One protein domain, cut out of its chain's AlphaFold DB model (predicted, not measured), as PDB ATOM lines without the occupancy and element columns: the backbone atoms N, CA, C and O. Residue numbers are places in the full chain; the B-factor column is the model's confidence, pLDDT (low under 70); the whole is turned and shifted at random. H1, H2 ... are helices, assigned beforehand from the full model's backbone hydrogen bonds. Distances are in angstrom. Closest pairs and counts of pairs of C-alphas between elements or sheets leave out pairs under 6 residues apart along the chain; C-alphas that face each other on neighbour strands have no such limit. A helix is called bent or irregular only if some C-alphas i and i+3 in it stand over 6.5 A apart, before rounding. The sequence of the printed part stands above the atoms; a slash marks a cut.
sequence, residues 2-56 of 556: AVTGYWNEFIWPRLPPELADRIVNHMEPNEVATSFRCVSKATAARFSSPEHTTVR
ATOM      1  N   ALA A   2     274.374 387.439 397.876       36.75
ATOM      2  CA  ALA A   2     273.737 388.480 398.708       36.75
ATOM      3  C   ALA A   2     274.152 389.932 398.367       36.75
ATOM      4  O   ALA A   2     273.351 390.851 398.497       36.75
ATOM      5  N   VAL A   3     275.381 390.148 397.877       42.81
ATOM      6  CA  VAL A   3     275.881 391.501 397.551       42.81
ATOM      7  C   VAL A   3     275.205 392.067 396.299       42.81
ATOM      8  O   VAL A   3     274.817 393.226 396.290       42.81
ATOM      9  N   THR A   4     274.978 391.254 395.264       45.88
ATOM     10  CA  THR A   4     274.378 391.684 393.985       45.88
ATOM     11  C   THR A   4     272.914 392.128 394.104       45.88
ATOM     12  O   THR A   4     272.499 393.016 393.364       45.88
ATOM     13  N   GLY A   5     272.145 391.572 395.050       50.34
ATOM     14  CA  GLY A   5     270.756 391.988 395.300       50.34
ATOM     15  C   GLY A   5     270.651 393.374 395.944       50.34
ATOM     16  O   GLY A   5     269.814 394.180 395.546       50.34
ATOM     17  N   TYR A   6     271.564 393.696 396.866       53.03
ATOM     18  CA  TYR A   6     271.574 394.977 397.579       53.03
ATOM     19  C   TYR A   6     271.787 396.178 396.640       53.03
ATOM     20  O   TYR A   6     271.115 397.200 396.768       53.03
ATOM     21  N   TRP A   7     272.678 396.048 395.651       54.25
ATOM     22  CA  TRP A   7     272.928 397.108 394.668       54.25
ATOM     23  C   TRP A   7     271.723 397.346 393.748       54.25
ATOM     24  O   TRP A   7     271.318 398.497 393.576       54.25
ATOM     25  N   ASN A   8     271.126 396.278 393.200       56.56
ATOM     26  CA  ASN A   8     269.994 396.364 392.265       56.56
ATOM     27  C   ASN A   8     268.704 396.894 392.902       56.56
ATOM     28  O   ASN A   8     267.988 397.656 392.253       56.56
ATOM     29  N   GLU A   9     268.405 396.531 394.152       55.84
ATOM     30  CA  GLU A   9     267.139 396.919 394.790       55.84
ATOM     31  C   GLU A   9     267.201 398.250 395.553       55.84
ATOM     32  O   GLU A   9     266.194 398.956 395.605       55.84
ATOM     33  N   PHE A  10     268.353 398.638 396.119       57.88
ATOM     34  CA  PHE A  10     268.415 399.792 397.032       57.88
ATOM     35  C   PHE A  10     269.212 400.990 396.519       57.88
ATOM     36  O   PHE A  10     268.862 402.123 396.850       57.88
ATOM     37  N   ILE A  11     270.276 400.780 395.738       63.78
ATOM     38  CA  ILE A  11     271.185 401.870 395.345       63.78
ATOM     39  C   ILE A  11     270.790 402.456 393.990       63.78
ATOM     40  O   ILE A  11     270.623 403.669 393.876       63.78
ATOM     41  N   TRP A  12     270.569 401.619 392.977       66.25
ATOM     42  CA  TRP A  12     270.260 402.093 391.623       66.25
ATOM     43  C   TRP A  12     268.917 402.831 391.488       66.25
ATOM     44  O   TRP A  12     268.895 403.864 390.821       66.25
ATOM     45  N   PRO A  13     267.821 402.417 392.159       65.62
ATOM     46  CA  PRO A  13     266.574 403.190 392.159       65.62
ATOM     47  C   PRO A  13     266.676 404.533 392.897       65.62
ATOM     48  O   PRO A  13     265.809 405.388 392.731       65.62
ATOM     49  N   ARG A  14     267.710 404.715 393.729       67.44
ATOM     50  CA  ARG A  14     267.983 405.943 394.493       67.44
ATOM     51  C   ARG A  14     269.069 406.812 393.864       67.44
ATOM     52  O   ARG A  14     269.404 407.849 394.435       67.44
ATOM     53  N   LEU A  15     269.633 406.402 392.727       71.69
ATOM     54  CA  LEU A  15     270.687 407.153 392.066       71.69
ATOM     55  C   LEU A  15     270.097 408.445 391.471       71.69
ATOM     56  O   LEU A  15     269.146 408.362 390.688       71.69
ATOM     57  N   PRO A  16     270.632 409.632 391.813       77.94
ATOM     58  CA  PRO A  16     270.196 410.881 391.207       77.94
ATOM     59  C   PRO A  16     270.286 410.825 389.675       77.94
ATOM     60  O   PRO A  16     271.268 410.293 389.141       77.94
ATOM     61  N   PRO A  17     269.295 411.377 388.954       72.50
ATOM     62  CA  PRO A  17     269.251 411.328 387.495       72.50
ATOM     63  C   PRO A  17     270.498 411.946 386.847       72.50
ATOM     64  O   PRO A  17     270.988 411.423 385.850       72.50
ATOM     65  N   GLU A  18     271.084 412.980 387.458       80.00
ATOM     66  CA  GLU A  18     272.309 413.619 386.971       80.00
ATOM     67  C   GLU A  18     273.534 412.695 387.071       80.00
ATOM     68  O   GLU A  18     274.452 412.781 386.255       80.00
ATOM     69  N   LEU A  19     273.569 411.803 388.067       81.00
ATOM     70  CA  LEU A  19     274.641 410.818 388.215       81.00
ATOM     71  C   LEU A  19     274.466 409.653 387.239       81.00
ATOM     72  O   LEU A  19     275.460 409.180 386.696       81.00
ATOM     73  N   ALA A  20     273.229 409.234 386.964       78.50
ATOM     74  CA  ALA A  20     272.954 408.201 385.966       78.50
ATOM     75  C   ALA A  20     273.380 408.657 384.562       78.50
ATOM     76  O   ALA A  20     274.052 407.909 383.855       78.50
ATOM     77  N   ASP A  21     273.075 409.905 384.195       82.38
ATOM     78  CA  ASP A  21     273.482 410.476 382.906       82.38
ATOM     79  C   ASP A  21     275.009 410.622 382.808       82.38
ATOM     80  O   ASP A  21     275.603 410.335 381.769       82.38
ATOM     81  N   ARG A  22     275.680 411.005 383.905       84.19
ATOM     82  CA  ARG A  22     277.152 411.052 383.961       84.19
ATOM     83  C   ARG A  22     277.789 409.678 383.785       84.19
ATOM     84  O   ARG A  22     278.784 409.579 383.080       84.19
ATOM     85  N   ILE A  23     277.231 408.636 384.402       84.19
ATOM     86  CA  ILE A  23     277.721 407.262 384.239       84.19
ATOM     87  C   ILE A  23     277.563 406.826 382.779       84.19
ATOM     88  O   ILE A  23     278.535 406.375 382.180       84.19
ATOM     89  N   VAL A  24     276.386 407.036 382.180       84.56
ATOM     90  CA  VAL A  24     276.116 406.681 380.777       84.56
ATOM     91  C   VAL A  24     277.067 407.386 379.806       84.56
ATOM     92  O   VAL A  24     277.549 406.748 378.874       84.56
ATOM     93  N   ASN A  25     277.431 408.648 380.058       84.62
ATOM     94  CA  ASN A  25     278.403 409.383 379.237       84.62
ATOM     95  C   ASN A  25     279.826 408.790 379.249       84.62
ATOM     96  O   ASN A  25     280.634 409.134 378.387       84.62
ATOM     97  N   HIS A  26     280.143 407.925 380.214       85.38
ATOM     98  CA  HIS A  26     281.427 407.229 380.306       85.38
ATOM     99  C   HIS A  26     281.355 405.756 379.883       85.38
ATOM    100  O   HIS A  26     282.387 405.087 379.870       85.38
ATOM    101  N   MET A  27     280.169 405.247 379.542       84.81
ATOM    102  CA  MET A  27     279.964 403.859 379.129       84.81
ATOM    103  C   MET A  27     279.912 403.727 377.610       84.81
ATOM    104  O   MET A  27     279.469 404.624 376.889       84.81
ATOM    105  N   GLU A  28     280.302 402.555 377.112       85.31
ATOM    106  CA  GLU A  28     280.083 402.222 375.708       85.31
ATOM    107  C   GLU A  28     278.573 402.090 375.426       85.31
ATOM    108  O   GLU A  28     277.848 401.482 376.220       85.31
ATOM    109  N   PRO A  29     278.056 402.569 374.277       86.75
ATOM    110  CA  PRO A  29     276.613 402.559 374.001       86.75
ATOM    111  C   PRO A  29     275.960 401.173 374.078       86.75
ATOM    112  O   PRO A  29     274.815 401.033 374.503       86.75
ATOM    113  N   ASN A  30     276.701 400.123 373.710       90.12
ATOM    114  CA  ASN A  30     276.215 398.752 373.832       90.12
ATOM    115  C   ASN A  30     276.131 398.292 375.292       90.12
ATOM    116  O   ASN A  30     275.224 397.540 375.627       90.12
ATOM    117  N   GLU A  31     277.035 398.743 376.161       87.12
ATOM    118  CA  GLU A  31     277.025 398.414 377.589       87.12
ATOM    119  C   GLU A  31     275.826 399.054 378.297       87.12
ATOM    120  O   GLU A  31     275.176 398.434 379.144       87.12
ATOM    121  N   VAL A  32     275.452 400.264 377.869       85.94
ATOM    122  CA  VAL A  32     274.211 400.911 378.305       85.94
ATOM    123  C   VAL A  32     273.007 400.057 377.906       85.94
ATOM    124  O   VAL A  32     272.153 399.750 378.742       85.94
ATOM    125  N   ALA A  33     272.975 399.616 376.644       86.94
ATOM    126  CA  ALA A  33     271.871 398.846 376.089       86.94
ATOM    127  C   ALA A  33     271.694 397.463 376.734       86.94
ATOM    128  O   ALA A  33     270.557 397.059 376.985       86.94
ATOM    129  N   THR A  34     272.792 396.745 376.993       85.75
ATOM    130  CA  THR A  34     272.758 395.344 377.441       85.75
ATOM    131  C   THR A  34     272.855 395.163 378.945       85.75
ATOM    132  O   THR A  34     272.385 394.150 379.461       85.75
ATOM    133  N   SER A  35     273.478 396.106 379.650       84.12
ATOM    134  CA  SER A  35     273.815 395.945 381.064       84.12
ATOM    135  C   SER A  35     273.145 397.027 381.906       84.12
ATOM    136  O   SER A  35     272.331 396.692 382.763       84.12
ATOM    137  N   PHE A  36     273.378 398.315 381.622       83.88
ATOM    138  CA  PHE A  36     272.867 399.412 382.463       83.88
ATOM    139  C   PHE A  36     271.332 399.512 382.473       83.88
ATOM    140  O   PHE A  36     270.704 399.700 383.521       83.88
ATOM    141  N   ARG A  37     270.690 399.318 381.316       88.19
ATOM    142  CA  ARG A  37     269.221 399.264 381.223       88.19
ATOM    143  C   ARG A  37     268.618 398.074 381.965       88.19
ATOM    144  O   ARG A  37     267.498 398.175 382.453       88.19
ATOM    145  N   CYS A  38     269.352 396.972 382.080       83.31
ATOM    146  CA  CYS A  38     268.886 395.746 382.728       83.31
ATOM    147  C   CYS A  38     268.973 395.801 384.264       83.31
ATOM    148  O   CYS A  38     268.484 394.896 384.933       83.31
ATOM    149  N   VAL A  39     269.569 396.859 384.828       81.88
ATOM    150  CA  VAL A  39     269.739 397.054 386.277       81.88
ATOM    151  C   VAL A  39     268.404 397.287 386.995       81.88
ATOM    152  O   VAL A  39     268.185 396.740 388.073       81.88
ATOM    153  N   SER A  40     267.498 398.099 386.431       81.06
ATOM    154  CA  SER A  40     266.209 398.422 387.063       81.06
ATOM    155  C   SER A  40     265.151 398.897 386.058       81.06
ATOM    156  O   SER A  40     265.465 399.385 384.974       81.06
ATOM    157  N   LYS A  41     263.868 398.853 386.448       82.75
ATOM    158  CA  LYS A  41     262.774 399.436 385.643       82.75
ATOM    159  C   LYS A  41     262.940 400.948 385.431       82.75
ATOM    160  O   LYS A  41     262.572 401.453 384.377       82.75
ATOM    161  N   ALA A  42     263.501 401.660 386.414       78.81
ATOM    162  CA  ALA A  42     263.707 403.106 386.347       78.81
ATOM    163  C   ALA A  42     264.777 403.483 385.308       78.81
ATOM    164  O   ALA A  42     264.563 404.393 384.507       78.81
ATOM    165  N   THR A  43     265.891 402.744 385.259       80.00
ATOM    166  CA  THR A  43     266.935 402.945 384.243       80.00
ATOM    167  C   THR A  43     266.448 402.533 382.853       80.00
ATOM    168  O   THR A  43     266.662 403.273 381.895       80.00
ATOM    169  N   ALA A  44     265.704 401.428 382.727       82.50
ATOM    170  CA  ALA A  44     265.085 401.033 381.459       82.50
ATOM    171  C   ALA A  44     264.105 402.085 380.904       82.50
ATOM    172  O   ALA A  44     264.089 402.315 379.694       82.50
ATOM    173  N   ALA A  45     263.307 402.720 381.772       83.94
ATOM    174  CA  ALA A  45     262.372 403.778 381.387       83.94
ATOM    175  C   ALA A  45     263.085 405.082 380.998       83.94
ATOM    176  O   ALA A  45     262.660 405.753 380.063       83.94
ATOM    177  N   ARG A  46     264.177 405.435 381.692       83.19
ATOM    178  CA  ARG A  46     264.962 406.643 381.395       83.19
ATOM    179  C   ARG A  46     265.708 406.540 380.063       83.19
ATOM    180  O   ARG A  46     265.733 407.499 379.301       83.19
ATOM    181  N   PHE A  47     266.290 405.378 379.775       84.06
ATOM    182  CA  PHE A  47     267.100 405.136 378.579       84.06
ATOM    183  C   PHE A  47     266.326 404.284 377.563       84.06
ATOM    184  O   PHE A  47     266.726 403.173 377.216       84.06
ATOM    185  N   SER A  48     265.171 404.782 377.117       86.56
ATOM    186  CA  SER A  48     264.285 404.094 376.167       86.56
ATOM    187  C   SER A  48     264.447 404.560 374.718       86.56
ATOM    188  O   SER A  48     263.786 404.028 373.827       86.56
ATOM    189  N   SER A  49     265.284 405.571 374.469       86.81
ATOM    190  CA  SER A  49     265.543 406.079 373.123       86.81
ATOM    191  C   SER A  49     266.291 405.040 372.266       86.81
ATOM    192  O   SER A  49     267.073 404.253 372.806       86.81
ATOM    193  N   PRO A  50     266.110 405.037 370.927       86.44
ATOM    194  CA  PRO A  50     266.741 404.060 370.032       86.44
ATOM    195  C   PRO A  50     268.262 403.937 370.190       86.44
ATOM    196  O   PRO A  50     268.820 402.849 370.110       86.44
ATOM    197  N   GLU A  51     268.934 405.048 370.482       84.12
ATOM    198  CA  GLU A  51     270.369 405.114 370.791       84.12
ATOM    199  C   GLU A  51     270.794 404.221 371.973       84.12
ATOM    200  O   GLU A  51     271.895 403.675 371.945       84.12
ATOM    201  N   HIS A  52     269.918 404.023 372.963       83.62
ATOM    202  CA  HIS A  52     270.167 403.215 374.158       83.62
ATOM    203  C   HIS A  52     269.511 401.831 374.086       83.62
ATOM    204  O   HIS A  52     269.780 400.977 374.926       83.62
ATOM    205  N   THR A  53     268.643 401.576 373.104       86.62
ATOM    206  CA  THR A  53     268.001 400.264 372.917       86.62
ATOM    207  C   THR A  53     268.636 399.437 371.803       86.62
ATOM    208  O   THR A  53     268.507 398.214 371.802       86.62
ATOM    209  N   THR A  54     269.296 400.078 370.835       88.69
ATOM    210  CA  THR A  54     269.860 399.407 369.661       88.69
ATOM    211  C   THR A  54     271.317 399.017 369.892       88.69
ATOM    212  O   THR A  54     272.202 399.866 369.955       88.69
ATOM    213  N   VAL A  55     271.583 397.709 369.925       88.56
ATOM    214  CA  VAL A  55     272.946 397.163 370.001       88.56
ATOM    215  C   VAL A  55     273.600 397.193 368.619       88.56
ATOM    216  O   VAL A  55     273.086 396.620 367.658       88.56
ATOM    217  N   ARG A  56     274.767 397.833 368.513       89.88
ATOM    218  CA  ARG A  56     275.581 397.862 367.289       89.88
ATOM    219  C   ARG A  56     276.711 396.847 367.399       89.88
ATOM    220  O   ARG A  56     277.703 397.104 368.071       89.88
TER     221      ARG A  56
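Overview. This is residues 2 to 56 of the 556 residues of an uncharacterized protein of Gonium pectorale (UniProt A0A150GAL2). Five short helices make a small cluster, and the longest helix, H1, stands at one end of it, with little contact to the rest. H4 and H5 sit in the middle and meet at a corner, H2 lies to one side of them, and H3 and H6 pack on each other at the end far from H1. The printed part has 55 residues with six named helices in the order H1 to H6 and no named strand; the class is all helix. It is compact, with a radius of gyration of the C-alphas of 11.1 A, and the C-alphas span 33 by 22 by 19 A.

Arrangement. Begin with H1, residues 2 to 14. Look at Asn 8: its C-alpha is 6.0 A from that of Val 39 in H4, residues 36 to 39, the closest pair of two helices that are close but not clearly touching. H1 is also close to but not clearly touching H5, residues 41 to 46, where the closest C-alphas, of Pro 13 and Ala 42, are 6.5 A apart; the two run the same way at a steep tilt of 41 degrees. H4 and H5 touch only at the corner, with the C-alphas of Arg 37 and Ala 44 closest at 4.5 A. H2, residues 17 to 24, is near H5, with 6 pairs of C-alphas within 10 A. H2 is close to but not clearly touching H3, residues 29 to 34: the closest C-alphas, of Val 24 and Val 32, are 6.6 A apart, and the lines are about perpendicular at 76 degrees. H3 and H4 meet only through their link. H3 touches H6, residues 50 to 53, where the C-alphas of Ala 33 and His 52 are closest at 5.1 A. H1 is apart from H3 and from H6. In H2, H3 and H5 every O i to N i+4 pair is within hydrogen-bond range; H1 has 3 of 9, beside 3 of 10 O i to N i+3 pairs, and H4 and H6 are too short for an O i to N i+4 pair.

Along the chain. Find C-alpha 2 at (273.737, 388.480, 398.708); from there H1 runs 18.9 A to C-alpha 14 at (267.983, 405.943, 394.493). H1 is irregular, but only just: C-alphas 9 and 12 are 6.8 A apart. H2 measures 10.7 A, H3 8.9 A, H4 5.5 A, H5 8.6 A and H6 4.9 A, which ends at C-alpha 53 at (268.001, 400.264, 372.917).

Size, cuts and confidence. The two C-alphas farthest apart, those of Ala 2 and Pro 50, are 33.4 A apart. The printed part has no cut, and its five links between helices are tight. The mean pLDDT of the printed part is 77.0; residues 2 to 14 are under 70.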